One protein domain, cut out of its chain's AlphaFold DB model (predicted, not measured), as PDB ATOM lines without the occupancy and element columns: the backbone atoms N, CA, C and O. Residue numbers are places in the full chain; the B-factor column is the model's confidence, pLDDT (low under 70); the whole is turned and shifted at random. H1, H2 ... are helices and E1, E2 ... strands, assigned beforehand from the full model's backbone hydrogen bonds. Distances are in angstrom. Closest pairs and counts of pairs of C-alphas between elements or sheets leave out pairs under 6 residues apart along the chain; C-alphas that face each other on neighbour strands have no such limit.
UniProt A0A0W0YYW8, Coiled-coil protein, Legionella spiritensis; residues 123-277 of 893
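What this domain is: This is residues 123 to 277 of the 893 residues of the protein "Coiled-coil protein" of Legionella spiritensis (UniProt A0A0W0YYW8). A curled, strongly twisted sheet of four strands, E1 to E4, makes one end of an elongated body, and five helices, H1 to H5, with the links between them, among them the long stretch of residues 149 to 161 with no named element, extend from it toward the other end. H3 runs through the middle with H1, H2 and H5 round it, and H4 packs on H1. The printed part has 155 residues, with named elements in the order H1 H2 H3 E1 E2 E3 H4 H5 E4; the sheet, E1 E2 E3 E4, is antiparallel and the class mixed. It is compact, with a radius of gyration of the C-alphas of 16.7 A and spans of 54, 35 and 27 A.

How they stand to each other: H1, residues 125 to 148, touches H3, residues 184 to 203, opposite ways at a shallow tilt of 21 degrees, with its residues 136 to 147 alone; the closest C-alphas are those of Ile 136 and Ile 202, 6.1 A apart. H2, residues 162 to 178, forms a helical hairpin with H3, closest at the C-alphas of Arg 176 and Ala 186, 5.8 A. E1, residues 206 to 211, E2, residues 217 to 223, and E3, residues 233 to 238, form a meander, each the antiparallel neighbour of the one before, with N 208 and O 220 at 2.8 A and N 221 and O 237 at 2.9 A. H4, residues 239 to 251, touches H1's residues 135 to 142 alone, closest at the C-alphas of Ser 139 and His 250, 5.2 A. H5, residues 257 to 266, touches H3's residues 191 to 195 alone, at a steep tilt of 54 degrees, closest at the C-alphas of Gln 192 and Pro 257, 6.1 A. E4, residues 273 to 276, is antiparallel to E3, with N 236 and O 273 at 2.8 A. Every O i to N i+4 pair is within hydrogen-bond range in H2, H3 and H4, against 15 of 20 in H1 and 4 of 6 in H5.

Where its parts are: H1 begins at C-alpha 125 (-29.236, 28.220, -7.626) and is 31.3 A long; H2 is 24.5 A and H3 28.9 A. E4 ends at C-alpha 276 (-8.527, 35.094, -1.276).

The domain as a whole: The C-alphas farthest apart, of Glu 154 and Pro 214, are 56.2 A apart. The printed part has no cut, and the link from H1 to H2 is long. Residues 214 to 215 and 226 to 231 have pLDDT under 70.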
ATOM      1  N   TYR A 123     -23.652  29.129  -3.236       92.00
ATOM      2  CA  TYR A 123     -24.029  29.324  -4.634       92.00
ATOM      3  C   TYR A 123     -25.554  29.443  -4.740       92.00
ATOM      4  O   TYR A 123     -26.285  28.623  -4.183       92.00
ATOM      5  N   GLU A 124     -26.033  30.466  -5.444       88.50
ATOM      6  CA  GLU A 124     -27.451  30.850  -5.476       88.50
ATOM      7  C   GLU A 124     -28.159  30.224  -6.682       88.50
ATOM      8  O   GLU A 124     -28.266  30.829  -7.750       88.50
ATOM      9  N   ALA A 125     -28.640  28.987  -6.528       87.69
ATOM     10  CA  ALA A 125     -29.236  28.220  -7.626       87.69
ATOM     11  C   ALA A 125     -30.484  28.886  -8.241       87.69
ATOM     12  O   ALA A 125     -30.691  28.809  -9.454       87.69
ATOM     13  N   GLU A 126     -31.307  29.562  -7.435       84.19
ATOM     14  CA  GLU A 126     -32.506  30.268  -7.915       84.19
ATOM     15  C   GLU A 126     -32.136  31.489  -8.771       84.19
ATOM     16  O   GLU A 126     -32.653  31.655  -9.876       84.19
ATOM     17  N   ILE A 127     -31.173  32.297  -8.316       83.81
ATOM     18  CA  ILE A 127     -30.663  33.454  -9.070       83.81
ATOM     19  C   ILE A 127     -29.953  32.993 -10.347       83.81
ATOM     20  O   ILE A 127     -30.146  33.584 -11.411       83.81
ATOM     21  N   GLN A 128     -29.177  31.909 -10.259       90.62
ATOM     22  CA  GLN A 128     -28.509  31.307 -11.409       90.62
ATOM     23  C   GLN A 128     -29.517  30.885 -12.482       90.62
ATOM     24  O   GLN A 128     -29.393  31.268 -13.645       90.62
ATOM     25  N   SER A 129     -30.504  30.075 -12.090       78.81
ATOM     26  CA  SER A 129     -31.454  29.448 -13.014       78.81
ATOM     27  C   SER A 129     -32.473  30.424 -13.601       78.81
ATOM     28  O   SER A 129     -32.936  30.193 -14.718       78.81
ATOM     29  N   GLY A 130     -32.794  31.511 -12.894       80.88
ATOM     30  CA  GLY A 130     -33.686  32.560 -13.377       80.88
ATOM     31  C   GLY A 130     -32.969  33.639 -14.186       80.88
ATOM     32  O   GLY A 130     -33.056  33.683 -15.412       80.88
ATOM     33  N   ASP A 131     -32.302  34.551 -13.485       81.88
ATOM     34  CA  ASP A 131     -31.878  35.845 -14.030       81.88
ATOM     35  C   ASP A 131     -30.574  35.741 -14.839       81.88
ATOM     36  O   ASP A 131     -30.468  36.211 -15.975       81.88
ATOM     37  N   ILE A 132     -29.588  35.025 -14.290       89.94
ATOM     38  CA  ILE A 132     -28.249  34.925 -14.881       89.94
ATOM     39  C   ILE A 132     -28.249  34.095 -16.160       89.94
ATOM     40  O   ILE A 132     -27.770  34.569 -17.190       89.94
ATOM     41  N   ASN A 133     -28.820  32.887 -16.141       92.25
ATOM     42  CA  ASN A 133     -28.863  32.031 -17.329       92.25
ATOM     43  C   ASN A 133     -29.609  32.698 -18.499       92.25
ATOM     44  O   ASN A 133     -29.216  32.531 -19.655       92.25
ATOM     45  N   LEU A 134     -30.638  33.504 -18.215       92.19
ATOM     46  CA  LEU A 134     -31.335  34.287 -19.234       92.19
ATOM     47  C   LEU A 134     -30.432  35.369 -19.847       92.19
ATOM     48  O   LEU A 134     -30.445  35.560 -21.066       92.19
ATOM     49  N   LEU A 135     -29.655  36.085 -19.029       92.81
ATOM     50  CA  LEU A 135     -28.695  37.089 -19.502       92.81
ATOM     51  C   LEU A 135     -27.548  36.466 -20.303       92.81
ATOM     52  O   LEU A 135     -27.163  37.031 -21.330       92.81
ATOM     53  N   ILE A 136     -27.037  35.308 -19.873       94.12
ATOM     54  CA  ILE A 136     -26.034  34.523 -20.607       94.12
ATOM     55  C   ILE A 136     -26.571  34.179 -21.996       94.12
ATOM     56  O   ILE A 136     -25.932  34.502 -22.995       94.12
ATOM     57  N   GLU A 137     -27.770  33.598 -22.076       94.06
ATOM     58  CA  GLU A 137     -28.361  33.172 -23.346       94.06
ATOM     59  C   GLU A 137     -28.614  34.356 -24.292       94.06
ATOM     60  O   GLU A 137     -28.247  34.309 -25.464       94.06
ATOM     61  N   LYS A 138     -29.156  35.469 -23.786       93.50
ATOM     62  CA  LYS A 138     -29.358  36.694 -24.583       93.50
ATOM     63  C   LYS A 138     -28.050  37.297 -25.097       93.50
ATOM     64  O   LYS A 138     -27.980  37.762 -26.238       93.50
ATOM     65  N   SER A 139     -27.014  37.303 -24.261       94.31
ATOM     66  CA  SER A 139     -25.686  37.802 -24.632       94.31
ATOM     67  C   SER A 139     -25.063  36.910 -25.704       94.31
ATOM     68  O   SER A 139     -24.643  37.406 -26.749       94.31
ATOM     69  N   ARG A 140     -25.125  35.588 -25.511       94.25
ATOM     70  CA  ARG A 140     -24.684  34.580 -26.480       94.25
ATOM     71  C   ARG A 140     -25.378  34.762 -27.827       94.25
ATOM     72  O   ARG A 140     -24.699  34.887 -28.840       94.25
ATOM     73  N   GLN A 141     -26.707  34.877 -27.846       93.06
ATOM     74  CA  GLN A 141     -27.486  35.120 -29.069       93.06
ATOM     75  C   GLN A 141     -27.045  36.377 -29.825       93.06
ATOM     76  O   GLN A 141     -27.077  36.397 -31.054       93.06
ATOM     77  N   THR A 142     -26.596  37.403 -29.103       93.88
ATOM     78  CA  THR A 142     -26.082  38.645 -29.697       93.88
ATOM     79  C   THR A 142     -24.698  38.446 -30.325       93.88
ATOM     80  O   THR A 142     -24.408  39.022 -31.370       93.88
ATOM     81  N   MET A 143     -23.852  37.599 -29.732       94.12
ATOM     82  CA  MET A 143     -22.491  37.324 -30.212       94.12
ATOM     83  C   MET A 143     -22.447  36.301 -31.361       94.12
ATOM     84  O   MET A 143     -21.563  36.387 -32.213       94.12
ATOM     85  N   ILE A 144     -23.398  35.359 -31.431       92.19
ATOM     86  CA  ILE A 144     -23.419  34.259 -32.420       92.19
ATOM     87  C   ILE A 144     -23.221  34.712 -33.876       92.19
ATOM     88  O   ILE A 144     -22.384  34.112 -34.552       92.19
ATOM     89  N   PRO A 145     -23.952  35.719 -34.403       91.25
ATOM     90  CA  PRO A 145     -23.816  36.108 -35.807       91.25
ATOM     91  C   PRO A 145     -22.405  36.591 -36.152       91.25
ATOM     92  O   PRO A 145     -21.913  36.328 -37.245       91.25
ATOM     93  N   ILE A 146     -21.757  37.256 -35.196       93.50
ATOM     94  CA  ILE A 146     -20.399  37.784 -35.322       93.50
ATOM     95  C   ILE A 146     -19.387  36.643 -35.261       93.50
ATOM     96  O   ILE A 146     -18.458  36.595 -36.053       93.50
ATOM     97  N   ILE A 147     -19.583  35.695 -34.342       93.12
ATOM     98  CA  ILE A 147     -18.696  34.536 -34.205       93.12
ATOM     99  C   ILE A 147     -18.728  33.686 -35.477       93.12
ATOM    100  O   ILE A 147     -17.692  33.321 -36.023       93.12
ATOM    101  N   ARG A 148     -19.925  33.436 -36.014       90.25
ATOM    102  CA  ARG A 148     -20.087  32.677 -37.259       90.25
ATOM    103  C   ARG A 148     -19.470  33.359 -38.479       90.25
ATOM    104  O   ARG A 148     -19.204  32.664 -39.449       90.25
ATOM    105  N   SER A 149     -19.220  34.672 -38.456       89.81
ATOM    106  CA  SER A 149     -18.661  35.376 -39.616       89.81
ATOM    107  C   SER A 149     -17.179  35.079 -39.867       89.81
ATOM    108  O   SER A 149     -16.683  35.408 -40.940       89.81
ATOM    109  N   PHE A 150     -16.460  34.515 -38.890       90.81
ATOM    110  CA  PHE A 150     -15.047  34.140 -39.028       90.81
ATOM    111  C   PHE A 150     -14.782  32.647 -38.792       90.81
ATOM    112  O   PHE A 150     -13.633  32.213 -38.845       90.81
ATOM    113  N   LEU A 151     -15.828  31.856 -38.549       89.81
ATOM    114  CA  LEU A 151     -15.733  30.402 -38.515       89.81
ATOM    115  C   LEU A 151     -16.003  29.814 -39.912       89.81
ATOM    116  O   LEU A 151     -16.717  30.427 -40.706       89.81
ATOM    117  N   PRO A 152     -15.475  28.616 -40.222       84.31
ATOM    118  CA  PRO A 152     -15.823  27.909 -41.451       84.31
ATOM    119  C   PRO A 152     -17.337  27.675 -41.557       84.31
ATOM    120  O   PRO A 152     -17.972  27.327 -40.562       84.31
ATOM    121  N   GLU A 153     -17.912  27.797 -42.759       74.69
ATOM    122  CA  GLU A 153     -19.360  27.612 -42.981       74.69
ATOM    123  C   GLU A 153     -19.869  26.222 -42.553       74.69
ATOM    124  O   GLU A 153     -21.015  26.086 -42.131       74.69
ATOM    125  N   GLU A 154     -19.011  25.198 -42.603       78.06
ATOM    126  CA  GLU A 154     -19.314  23.819 -42.184       78.06
ATOM    127  C   GLU A 154     -19.085  23.561 -40.680       78.06
ATOM    128  O   GLU A 154     -19.144  22.421 -40.222       78.06
ATOM    129  N   SER A 155     -18.789  24.597 -39.888       80.31
ATOM    130  CA  SER A 155     -18.469  24.445 -38.468       80.31
ATOM    131  C   SER A 155     -19.661  23.922 -37.656       80.31
ATOM    132  O   SER A 155     -20.752  24.494 -37.677       80.31
ATOM    133  N   THR A 156     -19.430  22.870 -36.865       85.06
ATOM    134  CA  THR A 156     -20.389  22.342 -35.877       85.06
ATOM    135  C   THR A 156     -20.336  23.081 -34.538       85.06
ATOM    136  O   THR A 156     -20.888  22.585 -33.563       85.06
ATOM    137  N   PHE A 157     -19.652  24.228 -34.483       90.12
ATOM    138  CA  PHE A 157     -19.406  24.989 -33.263       90.12
ATOM    139  C   PHE A 157     -20.700  25.334 -32.516       90.12
ATOM    140  O   PHE A 157     -21.559  26.065 -33.028       90.12
ATOM    141  N   ASP A 158     -20.802  24.849 -31.278       90.94
ATOM    142  CA  ASP A 158     -21.837  25.238 -30.332       90.94
ATOM    143  C   ASP A 158     -21.310  26.312 -29.355       90.94
ATOM    144  O   ASP A 158     -20.494  26.017 -28.479       90.94
ATOM    145  N   PRO A 159     -21.807  27.563 -29.428       89.12
ATOM    146  CA  PRO A 159     -21.410  28.651 -28.529       89.12
ATOM    147  C   PRO A 159     -21.802  28.426 -27.059       89.12
ATOM    148  O   PRO A 159     -21.380  29.204 -26.202       89.12
ATOM    149  N   ALA A 160     -22.644  27.434 -26.753       90.31
ATOM    150  CA  ALA A 160     -22.977  27.028 -25.389       90.31
ATOM    151  C   ALA A 160     -22.044  25.936 -24.844       90.31
ATOM    152  O   ALA A 160     -21.994  25.731 -23.629       90.31
ATOM    153  N   ASN A 161     -21.309  25.243 -25.717       91.56
ATOM    154  CA  ASN A 161     -20.409  24.164 -25.347       91.56
ATOM    155  C   ASN A 161     -19.015  24.717 -25.025       91.56
ATOM    156  O   ASN A 161     -18.328  25.275 -25.877       91.56
ATOM    157  N   HIS A 162     -18.580  24.529 -23.781       87.38
ATOM    158  CA  HIS A 162     -17.278  25.002 -23.321       87.38
ATOM    159  C   HIS A 162     -16.098  24.379 -24.091       87.38
ATOM    160  O   HIS A 162     -15.160  25.095 -24.421       87.38
ATOM    161  N   GLN A 163     -16.162  23.094 -24.464       89.75
ATOM    162  CA  GLN A 163     -15.087  22.436 -25.224       89.75
ATOM    163  C   GLN A 163     -14.942  23.017 -26.635       89.75
ATOM    164  O   GLN A 163     -13.824  23.197 -27.117       89.75
ATOM    165  N   ASP A 164     -16.061  23.352 -27.280       91.69
ATOM    166  CA  ASP A 164     -16.060  23.974 -28.606       91.69
ATOM    167  C   ASP A 164     -15.459  25.388 -28.541       91.69
ATOM    168  O   ASP A 164     -14.636  25.762 -29.379       91.69
ATOM    169  N   VAL A 165     -15.829  26.166 -27.516       92.38
ATOM    170  CA  VAL A 165     -15.291  27.514 -27.257       92.38
ATOM    171  C   VAL A 165     -13.790  27.473 -26.972       92.38
ATOM    172  O   VAL A 165     -13.034  28.206 -27.615       92.38
ATOM    173  N   GLU A 166     -13.334  26.596 -26.075       91.88
ATOM    174  CA  GLU A 166     -11.906  26.417 -25.784       91.88
ATOM    175  C   GLU A 166     -11.119  25.964 -27.019       91.88
ATOM    176  O   GLU A 166     -10.028  26.477 -27.271       91.88
ATOM    177  N   GLY A 167     -11.678  25.055 -27.825       92.50
ATOM    178  CA  GLY A 167     -11.054  24.590 -29.064       92.50
ATOM    179  C   GLY A 167     -10.776  25.732 -30.043       92.50
ATOM    180  O   GLY A 167      -9.671  25.834 -30.583       92.50
ATOM    181  N   VAL A 168     -11.740  26.641 -30.224       93.69
ATOM    182  CA  VAL A 168     -11.571  27.837 -31.067       93.69
ATOM    183  C   VAL A 168     -10.561  28.816 -30.457       93.69
ATOM    184  O   VAL A 168      -9.716  29.340 -31.181       93.69
ATOM    185  N   ILE A 169     -10.591  29.040 -29.137       94.12
ATOM    186  CA  ILE A 169      -9.606  29.889 -28.437       94.12
ATOM    187  C   ILE A 169      -8.181  29.365 -28.656       94.12
ATOM    188  O   ILE A 169      -7.285  30.148 -28.976       94.12
ATOM    189  N   CYS A 170      -7.961  28.057 -28.505       93.31
ATOM    190  CA  CYS A 170      -6.662  27.423 -28.731       93.31
ATOM    191  C   CYS A 170      -6.194  27.599 -30.181       93.31
ATOM    192  O   CYS A 170      -5.076  28.065 -30.401       93.31
ATOM    193  N   ALA A 171      -7.064  27.336 -31.160       92.94
ATOM    194  CA  ALA A 171      -6.737  27.516 -32.576       92.94
ATOM    195  C   ALA A 171      -6.368  28.973 -32.915       92.94
ATOM    196  O   ALA A 171      -5.393  29.220 -33.626       92.94
ATOM    197  N   LEU A 172      -7.102  29.953 -32.374       94.31
ATOM    198  CA  LEU A 172      -6.807  31.378 -32.566       94.31
ATOM    199  C   LEU A 172      -5.487  31.794 -31.903       94.31
ATOM    200  O   LEU A 172      -4.742  32.587 -32.481       94.31
ATOM    201  N   LYS A 173      -5.162  31.258 -30.717       94.06
ATOM    202  CA  LYS A 173      -3.873  31.509 -30.044       94.06
ATOM    203  C   LYS A 173      -2.699  30.990 -30.869       94.06
ATOM    204  O   LYS A 173      -1.756  31.743 -31.093       94.06
ATOM    205  N   GLU A 174      -2.785  29.760 -31.372       93.62
ATOM    206  CA  GLU A 174      -1.753  29.164 -32.230       93.62
ATOM    207  C   GLU A 174      -1.544  29.978 -33.518       93.62
ATOM    208  O   GLU A 174      -0.411  30.308 -33.872       93.62
ATOM    209  N   GLN A 175      -2.630  30.389 -34.185       93.44
ATOM    210  CA  GLN A 175      -2.552  31.244 -35.378       93.44
ATOM    211  C   GLN A 175      -1.932  32.614 -35.062       93.44
ATOM    212  O   GLN A 175      -1.073  33.097 -35.803       93.44
ATOM    213  N   ARG A 176      -2.299  33.234 -33.932       91.31
ATOM    214  CA  ARG A 176      -1.757  34.534 -33.501       91.31
ATOM    215  C   ARG A 176      -0.274  34.464 -33.145       91.31
ATOM    216  O   ARG A 176       0.434  35.453 -33.308       91.31
ATOM    217  N   GLU A 177       0.202  33.338 -32.622       89.44
ATOM    218  CA  GLU A 177       1.626  33.109 -32.343       89.44
ATOM    219  C   GLU A 177       2.443  32.865 -33.617       89.44
ATOM    220  O   GLU A 177       3.598  33.282 -33.685       89.44
ATOM    221  N   ALA A 178       1.836  32.258 -34.640       89.88
ATOM    222  CA  ALA A 178       2.457  32.048 -35.946       89.88
ATOM    223  C   ALA A 178       2.493  33.313 -36.833       89.88
ATOM    224  O   ALA A 178       3.192  33.330 -37.848       89.88
ATOM    225  N   THR A 179       1.760  34.368 -36.464       91.12
ATOM    226  CA  THR A 179       1.619  35.605 -37.252       91.12
ATOM    227  C   THR A 179       2.622  36.682 -36.820       91.12
ATOM    228  O   THR A 179       2.964  36.807 -35.644       91.12
ATOM    229  N   VAL A 180       3.077  37.516 -37.765       89.56
ATOM    230  CA  VAL A 180       3.984  38.644 -37.482       89.56
ATOM    231  C   VAL A 180       3.337  39.627 -36.486       89.56
ATOM    232  O   VAL A 180       2.211  40.082 -36.738       89.56
ATOM    233  N   PRO A 181       4.031  40.009 -35.391       85.88
ATOM    234  CA  PRO A 181       3.503  40.948 -34.400       85.88
ATOM    235  C   PRO A 181       3.058  42.281 -35.020       85.88
ATOM    236  O   PRO A 181       3.755  42.841 -35.861       85.88
ATOM    237  N   ASN A 182       1.920  42.813 -34.562       82.69
ATOM    238  CA  ASN A 182       1.328  44.095 -34.993       82.69
ATOM    239  C   ASN A 182       0.909  44.191 -36.476       82.69
ATOM    240  O   ASN A 182       0.583  45.283 -36.944       82.69
ATOM    241  N   SER A 183       0.880  43.083 -37.221       90.88
ATOM    242  CA  SER A 183       0.284  43.052 -38.562       90.88
ATOM    243  C   SER A 183      -1.252  43.200 -38.510       90.88
ATOM    244  O   SER A 183      -1.863  42.873 -37.487       90.88
ATOM    245  N   PRO A 184      -1.918  43.641 -39.599       91.31
ATOM    246  CA  PRO A 184      -3.385  43.696 -39.660       91.31
ATOM    247  C   PRO A 184      -4.064  42.345 -39.370       91.31
ATOM    248  O   PRO A 184      -5.116  42.294 -38.732       91.31
ATOM    249  N   GLU A 185      -3.433  41.247 -39.788       91.94
ATOM    250  CA  GLU A 185      -3.875  39.878 -39.501       91.94
ATOM    251  C   GLU A 185      -3.756  39.551 -38.007       91.94
ATOM    252  O   GLU A 185      -4.722  39.084 -37.406       91.94
ATOM    253  N   ALA A 186      -2.630  39.895 -37.366       90.50
ATOM    254  CA  ALA A 186      -2.457  39.717 -35.924       90.50
ATOM    255  C   ALA A 186      -3.484  40.522 -35.107       90.50
ATOM    256  O   ALA A 186      -3.982  40.026 -34.098       90.50
ATOM    257  N   VAL A 187      -3.834  41.738 -35.545       90.69
ATOM    258  CA  VAL A 187      -4.896  42.549 -34.921       90.69
ATOM    259  C   VAL A 187      -6.263  41.874 -35.076       90.69
ATOM    260  O   VAL A 187      -7.014  41.791 -34.106       90.69
ATOM    261  N   THR A 188      -6.570  41.344 -36.261       93.12
ATOM    262  CA  THR A 188      -7.834  40.637 -36.537       93.12
ATOM    263  C   THR A 188      -7.970  39.380 -35.672       93.12
ATOM    264  O   THR A 188      -8.980  39.205 -34.989       93.12
ATOM    265  N   LEU A 189      -6.927  38.544 -35.622       93.62
ATOM    266  CA  LEU A 189      -6.879  37.351 -34.771       93.62
ATOM    267  C   LEU A 189      -6.995  37.710 -33.286       93.62
ATOM    268  O   LEU A 189      -7.697  37.032 -32.541       93.62
ATOM    269  N   GLN A 190      -6.357  38.800 -32.847       93.88
ATOM    270  CA  GLN A 190      -6.465  39.270 -31.467       93.88
ATOM    271  C   GLN A 190      -7.888  39.740 -31.126       93.88
ATOM    272  O   GLN A 190      -8.371  39.448 -30.032       93.88
ATOM    273  N   ASN A 191      -8.577  40.416 -32.050       93.88
ATOM    274  CA  ASN A 191      -9.976  40.824 -31.881       93.88
ATOM    275  C   ASN A 191     -10.907  39.607 -31.758       93.88
ATOM    276  O   ASN A 191     -11.728  39.549 -30.841       93.88
ATOM    277  N   GLN A 192     -10.750  38.620 -32.647       95.44
ATOM    278  CA  GLN A 192     -11.506  37.361 -32.618       95.44
ATOM    279  C   GLN A 192     -11.241  36.578 -31.328       95.44
ATOM    280  O   GLN A 192     -12.179  36.123 -30.675       95.44
ATOM    281  N   LEU A 193      -9.974  36.481 -30.917       94.56
ATOM    282  CA  LEU A 193      -9.578  35.827 -29.675       94.56
ATOM    283  C   LEU A 193     -10.231  36.501 -28.465       94.56
ATOM    284  O   LEU A 193     -10.833  35.824 -27.640       94.56
ATOM    285  N   THR A 194     -10.180  37.833 -28.383       93.94
ATOM    286  CA  THR A 194     -10.813  38.587 -27.292       93.94
ATOM    287  C   THR A 194     -12.331  38.399 -27.250       93.94
ATOM    288  O   THR A 194     -12.889  38.287 -26.161       93.94
ATOM    289  N   LEU A 195     -13.006  38.327 -28.403       94.81
ATOM    290  CA  LEU A 195     -14.439  38.020 -28.471       94.81
ATOM    291  C   LEU A 195     -14.751  36.623 -27.907       94.81
ATOM    292  O   LEU A 195     -15.684  36.476 -27.120       94.81
ATOM    293  N   MET A 196     -13.970  35.609 -28.289       95.00
ATOM    294  CA  MET A 196     -14.155  34.230 -27.821       95.00
ATOM    295  C   MET A 196     -13.827  34.071 -26.332       95.00
ATOM    296  O   MET A 196     -14.563  33.397 -25.616       95.00
ATOM    297  N   GLU A 197     -12.777  34.733 -25.842       93.31
ATOM    298  CA  GLU A 197     -12.432  34.772 -24.414       93.31
ATOM    299  C   GLU A 197     -13.531  35.449 -23.576       93.31
ATOM    300  O   GLU A 197     -13.821  35.009 -22.465       93.31
ATOM    301  N   ASP A 198     -14.178  36.497 -24.095       93.69
ATOM    302  CA  ASP A 198     -15.328  37.115 -23.426       93.69
ATOM    303  C   ASP A 198     -16.564  36.195 -23.433       93.69
ATOM    304  O   ASP A 198     -17.273  36.135 -22.427       93.69
ATOM    305  N   LEU A 199     -16.818  35.450 -24.520       94.19
ATOM    306  CA  LEU A 199     -17.900  34.455 -24.560       94.19
ATOM    307  C   LEU A 199     -17.682  33.363 -23.508       94.19
ATOM    308  O   LEU A 199     -18.612  33.019 -22.777       94.19
ATOM    309  N   ASP A 200     -16.462  32.835 -23.418       92.88
ATOM    310  CA  ASP A 200     -16.106  31.807 -22.442       92.88
ATOM    311  C   ASP A 200     -16.345  32.291 -21.003       92.88
ATOM    312  O   ASP A 200     -16.997  31.613 -20.206       92.88
ATOM    313  N   LYS A 201     -15.928  33.527 -20.701       91.94
ATOM    314  CA  LYS A 201     -16.210  34.185 -19.416       91.94
ATOM    315  C   LYS A 201     -17.702  34.273 -19.117       91.94
ATOM    316  O   LYS A 201     -18.099  33.992 -17.991       91.94
ATOM    317  N   ILE A 202     -18.519  34.669 -20.096       94.06
ATOM    318  CA  ILE A 202     -19.976  34.784 -19.936       94.06
ATOM    319  C   ILE A 202     -20.603  33.409 -19.670       94.06
ATOM    320  O   ILE A 202     -21.442  33.281 -18.781       94.06
ATOM    321  N   ASN A 203     -20.187  32.372 -20.398       92.69
ATOM    322  CA  ASN A 203     -20.743  31.022 -20.273       92.69
ATOM    323  C   ASN A 203     -20.493  30.375 -18.901       92.69
ATOM    324  O   ASN A 203     -21.268  29.513 -18.493       92.69
ATOM    325  N   GLN A 204     -19.436  30.780 -18.197       91.25
ATOM    326  CA  GLN A 204     -19.011  30.182 -16.927       91.25
ATOM    327  C   GLN A 204     -19.438  30.984 -15.680       91.25
ATOM    328  O   GLN A 204     -19.044  30.654 -14.557       91.25
ATOM    329  N   LEU A 205     -20.242  32.041 -15.843       93.31
ATOM    330  CA  LEU A 205     -20.730  32.850 -14.724       93.31
ATOM    331  C   LEU A 205     -21.557  32.006 -13.747       93.31
ATOM    332  O   LEU A 205     -22.597  31.453 -14.110       93.31
ATOM    333  N   THR A 206     -21.125  31.979 -12.485       93.81
ATOM    334  CA  THR A 206     -21.836  31.288 -11.401       93.81
ATOM    335  C   THR A 206     -22.206  32.274 -10.298       93.81
ATOM    336  O   THR A 206     -21.339  32.957  -9.756       93.81
ATOM    337  N   ALA A 207     -23.490  32.364  -9.955       94.56
ATOM    338  CA  ALA A 207     -24.015  33.222  -8.903       94.56
ATOM    339  C   ALA A 207     -23.575  32.732  -7.517       94.56
ATOM    340  O   ALA A 207     -23.762  31.568  -7.155       94.56
ATOM    341  N   ILE A 208     -23.017  33.644  -6.726       94.56
ATOM    342  CA  ILE A 208     -22.516  33.392  -5.379       94.56
ATOM    343  C   ILE A 208     -22.970  34.499  -4.424       94.56
ATOM    344  O   ILE A 208     -22.919  35.692  -4.731       94.56
ATOM    345  N   SER A 209     -23.402  34.081  -3.244       94.06
ATOM    346  CA  SER A 209     -23.823  34.933  -2.142       94.06
ATOM    347  C   SER A 209     -22.704  35.053  -1.119       94.06
ATOM    348  O   SER A 209     -22.191  34.050  -0.608       94.06
ATOM    349  N   ILE A 210     -22.316  36.294  -0.836       94.00
ATOM    350  CA  ILE A 210     -21.249  36.649   0.094       94.00
ATOM    351  C   ILE A 210     -21.867  37.329   1.324       94.00
ATOM    352  O   ILE A 210     -22.493  38.379   1.180       94.00
ATOM    353  N   PRO A 211     -21.702  36.786   2.538       90.81
ATOM    354  CA  PRO A 211     -22.220  37.420   3.749       90.81
ATOM    355  C   PRO A 211     -21.478  38.733   4.052       90.81
ATOM    356  O   PRO A 211     -20.249  38.786   3.979       90.81
ATOM    357  N   ALA A 212     -22.217  39.779   4.426       80.31
ATOM    358  CA  ALA A 212     -21.687  41.107   4.749       80.31
ATOM    359  C   ALA A 212     -21.849  41.474   6.235       80.31
ATOM    360  O   ALA A 212     -22.756  40.998   6.915       80.31
ATOM    361  N   GLU A 213     -20.988  42.372   6.723       76.44
ATOM    362  CA  GLU A 213     -21.108  43.021   8.038       76.44
ATOM    363  C   GLU A 213     -21.640  44.465   7.878       76.44
ATOM    364  O   GLU A 213     -21.182  45.160   6.966       76.44
ATOM    365  N   PRO A 214     -22.583  44.950   8.725       53.38
ATOM    366  CA  PRO A 214     -23.072  44.330   9.962       53.38
ATOM    367  C   PRO A 214     -24.277  43.378   9.794       53.38
ATOM    368  O   PRO A 214     -24.613  42.688  10.751       53.38
ATOM    369  N   ALA A 215     -24.904  43.288   8.615       63.97
ATOM    370  CA  ALA A 215     -25.880  42.243   8.272       63.97
ATOM    371  C   ALA A 215     -26.173  42.226   6.760       63.97
ATOM    372  O   ALA A 215     -26.157  43.275   6.115       63.97
ATOM    373  N   GLY A 216     -26.518  41.052   6.218       80.38
ATOM    374  CA  GLY A 216     -27.012  40.882   4.847       80.38
ATOM    375  C   GLY A 216     -26.117  40.018   3.958       80.38
ATOM    376  O   GLY A 216     -25.084  39.505   4.386       80.38
ATOM    377  N   HIS A 217     -26.539  39.862   2.706       86.19
ATOM    378  CA  HIS A 217     -25.823  39.115   1.678       86.19
ATOM    379  C   HIS A 217     -25.597  40.007   0.460       86.19
ATOM    380  O   HIS A 217     -26.510  40.694  -0.001       86.19
ATOM    381  N   LEU A 218     -24.372  40.001  -0.052       91.62
ATOM    382  CA  LEU A 218     -24.002  40.631  -1.308       91.62
ATOM    383  C   LEU A 218     -24.003  39.572  -2.403       91.62
ATOM    384  O   LEU A 218     -23.394  38.513  -2.256       91.62
ATOM    385  N   LEU A 219     -24.667  39.880  -3.510       92.62
ATOM    386  CA  LEU A 219     -24.796  38.975  -4.644       92.62
ATOM    387  C   LEU A 219     -23.751  39.309  -5.707       92.62
ATOM    388  O   LEU A 219     -23.678  40.438  -6.202       92.62
ATOM    389  N   TYR A 220     -22.962  38.302  -6.060       95.06
ATOM    390  CA  TYR A 220     -21.900  38.366  -7.055       95.06
ATOM    391  C   TYR A 220     -22.034  37.213  -8.052       95.06
ATOM    392  O   TYR A 220     -22.747  36.241  -7.809       95.06
ATOM    393  N   CYS A 221     -21.289  37.296  -9.149       94.75
ATOM    394  CA  CYS A 221     -20.986  36.152  -9.999       94.75
ATOM    395  C   CYS A 221     -19.477  35.905 -10.044       94.75
ATOM    396  O   CYS A 221     -18.689  36.853 -10.027       94.75
ATOM    397  N   THR A 222     -19.075  34.639 -10.113       93.62
ATOM    398  CA  THR A 222     -17.677  34.246 -10.310       93.62
ATOM    399  C   THR A 222     -17.224  34.546 -11.731       93.62
ATOM    400  O   THR A 222     -17.956  34.298 -12.686       93.62
ATOM    401  N   LEU A 223     -15.990  35.014 -11.868       90.50
ATOM    402  CA  LEU A 223     -15.308  35.217 -13.139       90.50
ATOM    403  C   LEU A 223     -14.134  34.244 -13.263       90.50
ATOM    404  O   LEU A 223     -13.400  34.016 -12.302       90.50
ATOM    405  N   THR A 224     -13.930  33.712 -14.466       82.31
ATOM    406  CA  THR A 224     -12.849  32.762 -14.783       82.31
ATOM    407  C   THR A 224     -11.482  33.428 -14.936       82.31
ATOM    408  O   THR A 224     -10.452  32.758 -14.939       82.31
ATOM    409  N   GLU A 225     -11.442  34.760 -15.039       74.56
ATOM    410  CA  GLU A 225     -10.189  35.510 -15.061       74.56
ATOM    411  C   GLU A 225      -9.495  35.502 -13.698       74.56
ATOM    412  O   GLU A 225     -10.105  35.747 -12.659       74.56
ATOM    413  N   ASN A 226      -8.182  35.270 -13.697       63.78
ATOM    414  CA  ASN A 226      -7.383  35.321 -12.480       63.78
ATOM    415  C   ASN A 226      -6.999  36.766 -12.148       63.78
ATOM    416  O   ASN A 226      -6.299  37.424 -12.919       63.78
ATOM    417  N   ALA A 227      -7.374  37.237 -10.957       60.16
ATOM    418  CA  ALA A 227      -6.721  38.393 -10.356       60.16
ATOM    419  C   ALA A 227      -5.232  38.059 -10.133       60.16
ATOM    420  O   ALA A 227      -4.915  37.027  -9.540       60.16
ATOM    421  N   GLY A 228      -4.313  38.907 -10.611       57.66
ATOM    422  CA  GLY A 228      -2.867  38.653 -10.538       57.66
ATOM    423  C   GLY A 228      -2.345  38.341  -9.121       57.66
ATOM    424  O   GLY A 228      -2.982  38.654  -8.112       57.66
ATOM    425  N   GLY A 229      -1.160  37.727  -9.031       58.34
ATOM    426  CA  GLY A 229      -0.522  37.305  -7.772       58.34
ATOM    427  C   GLY A 229      -0.374  35.782  -7.643       58.34
ATOM    428  O   GLY A 229      -0.850  35.028  -8.482       58.34
ATOM    429  N   ILE A 230       0.338  35.325  -6.605       56.50
ATOM    430  CA  ILE A 230       0.676  33.896  -6.399       56.50
ATOM    431  C   ILE A 230      -0.383  33.173  -5.540       56.50
ATOM    432  O   ILE A 230      -0.463  31.945  -5.541       56.50
ATOM    433  N   THR A 231      -1.188  33.918  -4.779       58.53
ATOM    434  CA  THR A 231      -2.246  33.370  -3.916       58.53
ATOM    435  C   THR A 231      -3.465  32.981  -4.748       58.53
ATOM    436  O   THR A 231      -3.852  33.715  -5.658       58.53
ATOM    437  N   ARG A 232      -4.086  31.837  -4.430       74.69
ATOM    438  CA  ARG A 232      -5.301  31.356  -5.103       74.69
ATOM    439  C   ARG A 232      -6.468  32.300  -4.800       74.69
ATOM    440  O   ARG A 232      -6.720  32.612  -3.636       74.69
ATOM    441  N   LYS A 233      -7.173  32.741  -5.840       87.31
ATOM    442  CA  LYS A 233      -8.260  33.723  -5.745       87.31
ATOM    443  C   LYS A 233      -9.457  33.280  -6.578       87.31
ATOM    444  O   LYS A 233      -9.270  32.649  -7.613       87.31
ATOM    445  N   ILE A 234     -10.657  33.639  -6.134       89.62
ATOM    446  CA  ILE A 234     -11.866  33.625  -6.964       89.62
ATOM    447  C   ILE A 234     -12.200  35.075  -7.281       89.62
ATOM    448  O   ILE A 234     -12.388  35.875  -6.364       89.62
ATOM    449  N   SER A 235     -12.233  35.409  -8.564       93.19
ATOM    450  CA  SER A 235     -12.591  36.741  -9.044       93.19
ATOM    451  C   SER A 235     -14.104  36.880  -9.106       93.19
ATOM    452  O   SER A 235     -14.798  35.938  -9.485       93.19
ATOM    453  N   LEU A 236     -14.619  38.046  -8.733       94.62
ATOM    454  CA  LEU A 236     -16.048  38.303  -8.612       94.62
ATOM    455  C   LEU A 236     -16.436  39.601  -9.326       94.62
ATOM    456  O   LEU A 236     -15.682  40.573  -9.300       94.62
ATOM    457  N   ILE A 237     -17.640  39.633  -9.895       94.50
ATOM    458  CA  ILE A 237     -18.323  40.838 -10.395       94.50
ATOM    459  C   ILE A 237     -19.655  41.002  -9.669       94.50
ATOM    460  O   ILE A 237     -20.344  40.007  -9.425       94.50
ATOM    461  N   SER A 238     -20.019  42.225  -9.278       94.31
ATOM    462  CA  SER A 238     -21.304  42.449  -8.617       94.31
ATOM    463  C   SER A 238     -22.460  42.138  -9.567       94.31
ATOM    464  O   SER A 238     -22.390  42.401 -10.773       94.31
ATOM    465  N   LEU A 239     -23.562  41.616  -9.024       93.25
ATOM    466  CA  LEU A 239     -24.748  41.319  -9.826       93.25
ATOM    467  C   LEU A 239     -25.258  42.575 -10.564       93.25
ATOM    468  O   LEU A 239     -25.605  42.517 -11.739       93.25
ATOM    469  N   ALA A 240     -25.215  43.742  -9.915       92.94
ATOM    470  CA  ALA A 240     -25.632  45.009 -10.518       92.94
ATOM    471  C   ALA A 240     -24.801  45.388 -11.761       92.94
ATOM    472  O   ALA A 240     -25.367  45.756 -12.798       92.94
ATOM    473  N   SER A 241     -23.471  45.280 -11.687       94.25
ATOM    474  CA  SER A 241     -22.591  45.564 -12.825       94.25
ATOM    475  C   SER A 241     -22.733  44.536 -13.936       94.25
ATOM    476  O   SER A 241     -22.805  44.924 -15.104       94.25
ATOM    477  N   LEU A 242     -22.867  43.255 -13.584       95.12
ATOM    478  CA  LEU A 242     -23.121  42.189 -14.548       95.12
ATOM    479  C   LEU A 242     -24.392  42.471 -15.357       95.12
ATOM    480  O   LEU A 242     -24.358  42.483 -16.587       95.12
ATOM    481  N   HIS A 243     -25.497  42.782 -14.674       94.81
ATOM    482  CA  HIS A 243     -26.752  43.169 -15.314       94.81
ATOM    483  C   HIS A 243     -26.575  44.360 -16.245       94.81
ATOM    484  O   HIS A 243     -27.042  44.335 -17.382       94.81
ATOM    485  N   LYS A 244     -25.914  45.420 -15.773       95.19
ATOM    486  CA  LYS A 244     -25.678  46.629 -16.566       95.19
ATOM    487  C   LYS A 244     -24.892  46.317 -17.841       95.19
ATOM    488  O   LYS A 244     -25.262  46.800 -18.909       95.19
ATOM    489  N   GLN A 245     -23.829  45.526 -17.735       95.81
ATOM    490  CA  GLN A 245     -22.927  45.209 -18.841       95.81
ATOM    491  C   GLN A 245     -23.563  44.236 -19.839       95.81
ATOM    492  O   GLN A 245     -23.617  44.549 -21.027       95.81
ATOM    493  N   LEU A 246     -24.140  43.120 -19.381       95.62
ATOM    494  CA  LEU A 246     -24.763  42.131 -20.269       95.62
ATOM    495  C   LEU A 246     -26.034  42.657 -20.942       95.62
ATOM    496  O   LEU A 246     -26.238  42.421 -22.132       95.62
ATOM    497  N   ASN A 247     -26.856  43.456 -20.250       94.38
ATOM    498  CA  ASN A 247     -27.979  44.124 -20.915       94.38
ATOM    499  C   ASN A 247     -27.497  45.134 -21.962       94.38
ATOM    500  O   ASN A 247     -28.146  45.300 -22.994       94.38
ATOM    501  N   LYS A 248     -26.370  45.816 -21.730       95.00
ATOM    502  CA  LYS A 248     -25.807  46.730 -22.728       95.00
ATOM    503  C   LYS A 248     -25.286  45.965 -23.943       95.00
ATOM    504  O   LYS A 248     -25.595  46.384 -25.053       95.00
ATOM    505  N   LEU A 249     -24.598  44.836 -23.753       95.12
ATOM    506  CA  LEU A 249     -24.206  43.938 -24.846       95.12
ATOM    507  C   LEU A 249     -25.429  43.497 -25.652       95.12
ATOM    508  O   LEU A 249     -25.478  43.741 -26.851       95.12
ATOM    509  N   HIS A 250     -26.445  42.949 -24.982       92.75
ATOM    510  CA  HIS A 250     -27.661  42.455 -25.627       92.75
ATOM    511  C   HIS A 250     -28.387  43.518 -26.468       92.75
ATOM    512  O   HIS A 250     -28.909  43.226 -27.541       92.75
ATOM    513  N   ASN A 251     -28.415  44.765 -25.995       90.38
ATOM    514  CA  ASN A 251     -29.076  45.865 -26.696       90.38
ATOM    515  C   ASN A 251     -28.195  46.534 -27.767       90.38
ATOM    516  O   ASN A 251     -28.679  47.402 -28.501       90.38
ATOM    517  N   THR A 252     -26.915  46.168 -27.867       90.62
ATOM    518  CA  THR A 252     -25.995  46.729 -28.861       90.62
ATOM    519  C   THR A 252     -26.120  45.964 -30.174       90.62
ATOM    520  O   THR A 252     -26.078  44.739 -30.216       90.62
ATOM    521  N   LYS A 253     -26.266  46.696 -31.281       89.69
ATOM    522  CA  LYS A 253     -26.311  46.105 -32.622       89.69
ATOM    523  C   LYS A 253     -24.895  45.971 -33.160       89.69
ATOM    524  O   LYS A 253     -24.307  46.964 -33.573       89.69
ATOM    525  N   LEU A 254     -24.389  44.750 -33.176       89.19
ATOM    526  CA  LEU A 254     -23.037  44.417 -33.605       89.19
ATOM    527  C   LEU A 254     -23.097  43.553 -34.869       89.19
ATOM    528  O   LEU A 254     -23.964  42.681 -34.968       89.19
ATOM    529  N   LYS A 255     -22.218  43.799 -35.848       88.81
ATOM    530  CA  LYS A 255     -22.177  43.028 -37.104       88.81
ATOM    531  C   LYS A 255     -20.842  42.329 -37.332       88.81
ATOM    532  O   LYS A 255     -20.838  41.284 -37.976       88.81
ATOM    533  N   THR A 256     -19.746  42.882 -36.822       89.69
ATOM    534  CA  THR A 256     -18.389  42.339 -36.999       89.69
ATOM    535  C   THR A 256     -17.623  42.242 -35.672       89.69
ATOM    536  O   THR A 256     -18.022  42.868 -34.681       89.69
ATOM    537  N   PRO A 257     -16.519  41.469 -35.616       91.44
ATOM    538  CA  PRO A 257     -15.626  41.468 -34.457       91.44
ATOM    539  C   PRO A 257     -15.078  42.866 -34.147       91.44
ATOM    540  O   PRO A 257     -14.955  43.238 -32.983       91.44
ATOM    541  N   GLU A 258     -14.807  43.681 -35.167       91.25
ATOM    542  CA  GLU A 258     -14.326  45.056 -35.010       91.25
ATOM    543  C   GLU A 258     -15.368  45.946 -34.326       91.25
ATOM    544  O   GLU A 258     -15.009  46.692 -33.412       91.25
ATOM    545  N   ASP A 259     -16.649  45.830 -34.705       91.06
ATOM    546  CA  ASP A 259     -17.748  46.535 -34.032       91.06
ATOM    547  C   ASP A 259     -17.779  46.167 -32.541       91.06
ATOM    548  O   ASP A 259     -17.914  47.036 -31.674       91.06
ATOM    549  N   TYR A 260     -17.604  44.874 -32.232       94.19
ATOM    550  CA  TYR A 260     -17.566  44.395 -30.852       94.19
ATOM    551  C   TYR A 260     -16.391  45.001 -30.078       94.19
ATOM    552  O   TYR A 260     -16.554  45.403 -28.928       94.19
ATOM    553  N   ILE A 261     -15.201  45.092 -30.672       94.31
ATOM    554  CA  ILE A 261     -14.021  45.624 -29.978       94.31
ATOM    555  C   ILE A 261     -14.126  47.137 -29.746       94.31
ATOM    556  O   ILE A 261     -13.774  47.600 -28.659       94.31
ATOM    557  N   GLN A 262     -14.664  47.903 -30.702       93.38
ATOM    558  CA  GLN A 262     -14.849  49.357 -30.567       93.38
ATOM    559  C   GLN A 262     -15.768  49.725 -29.394       93.38
ATOM    560  O   GLN A 262     -15.489  50.664 -28.642       93.38
ATOM    561  N   GLU A 263     -16.831  48.946 -29.195       92.81
ATOM    562  CA  GLU A 263     -17.802  49.165 -28.122       92.81
ATOM    563  C   GLU A 263     -17.482  48.372 -26.843       92.81
ATOM    564  O   GLU A 263     -18.099  48.611 -25.806       92.81
ATOM    565  N   ARG A 264     -16.469  47.492 -26.853       93.56
ATOM    566  CA  ARG A 264     -16.172  46.526 -25.777       93.56
ATOM    567  C   ARG A 264     -16.120  47.119 -24.376       93.56
ATOM    568  O   ARG A 264     -16.600  46.505 -23.425       93.56
ATOM    569  N   LYS A 265     -15.577  48.330 -24.223       92.00
ATOM    570  CA  LYS A 265     -15.502  49.038 -22.927       92.00
ATOM    571  C   LYS A 265     -16.860  49.184 -22.226       92.00
ATOM    572  O   LYS A 265     -16.907  49.391 -21.021       92.00
ATOM    573  N   ASN A 266     -17.956  49.110 -22.979       91.31
ATOM    574  CA  ASN A 266     -19.310  49.305 -22.486       91.31
ATOM    575  C   ASN A 266     -19.924  48.061 -21.835       91.31
ATOM    576  O   ASN A 266     -20.863  48.211 -21.053       91.31
ATOM    577  N   TYR A 267     -19.430  46.867 -22.152       92.88
ATOM    578  CA  TYR A 267     -20.018  45.605 -21.693       92.88
ATOM    579  C   TYR A 267     -18.996  44.530 -21.311       92.88
ATOM    580  O   TYR A 267     -19.382  43.423 -20.948       92.88
ATOM    581  N   ARG A 268     -17.696  44.839 -21.359       92.25
ATOM    582  CA  ARG A 268     -16.655  43.972 -20.810       92.25
ATOM    583  C   ARG A 268     -16.927  43.701 -19.329       92.25
ATOM    584  O   ARG A 268     -16.975  44.647 -18.543       92.25
ATOM    585  N   LEU A 269     -16.969  42.421 -18.965       92.50
ATOM    586  CA  LEU A 269     -16.971  41.980 -17.573       92.50
ATOM    587  C   LEU A 269     -15.598  42.220 -16.938       92.50
ATOM    588  O   LEU A 269     -14.565  41.919 -17.544       92.50
ATOM    589  N   GLY A 270     -15.597  42.797 -15.739       88.69
ATOM    590  CA  GLY A 270     -14.387  43.091 -14.982       88.69
ATOM    591  C   GLY A 270     -14.518  42.680 -13.524       88.69
ATOM    592  O   GLY A 270     -15.617  42.654 -12.971       88.69
ATOM    593  N   ILE A 271     -13.376  42.363 -12.920       90.19
ATOM    594  CA  ILE A 271     -13.261  42.012 -11.506       90.19
ATOM    595  C   ILE A 271     -13.569  43.238 -10.640       90.19
ATOM    596  O   ILE A 271     -12.918  44.273 -10.766       90.19
ATOM    597  N   GLU A 272     -14.524  43.093  -9.728       92.19
ATOM    598  CA  GLU A 272     -14.931  44.112  -8.752       92.19
ATOM    599  C   GLU A 272     -14.709  43.656  -7.305       92.19
ATOM    600  O   GLU A 272     -14.782  44.461  -6.383       92.19
ATOM    601  N   ALA A 273     -14.450  42.367  -7.083       92.94
ATOM    602  CA  ALA A 273     -14.081  41.822  -5.784       92.94
ATOM    603  C   ALA A 273     -13.303  40.510  -5.941       92.94
ATOM    604  O   ALA A 273     -13.320  39.880  -7.001       92.94
ATOM    605  N   ILE A 274     -12.647  40.064  -4.869       93.06
ATOM    606  CA  ILE A 274     -12.001  38.747  -4.804       93.06
ATOM    607  C   ILE A 274     -12.324  38.011  -3.505       93.06
ATOM    608  O   ILE A 274     -12.501  38.618  -2.449       93.06
ATOM    609  N   LEU A 275     -12.303  36.682  -3.582       92.56
ATOM    610  CA  LEU A 275     -12.108  35.800  -2.434       92.56
ATOM    611  C   LEU A 275     -10.680  35.271  -2.459       92.56
ATOM    612  O   LEU A 275     -10.323  34.493  -3.345       92.56
ATOM    613  N   LYS A 276      -9.856  35.676  -1.491       92.31
ATOM    614  CA  LYS A 276      -8.527  35.094  -1.276       92.31
ATOM    615  C   LYS A 276      -8.669  33.803  -0.473       92.31
ATOM    616  O   LYS A 276      -9.208  33.813   0.634       92.31
ATOM    617  N   LEU A 277      -8.186  32.701  -1.041       90.50
ATOM    618  CA  LEU A 277      -8.246  31.369  -0.438       90.50
ATOM    619  C   LEU A 277      -6.908  31.004   0.234       90.50
ATOM    620  O   LEU A 277      -5.863  31.499  -0.196       90.50
TER     621      LEU A 277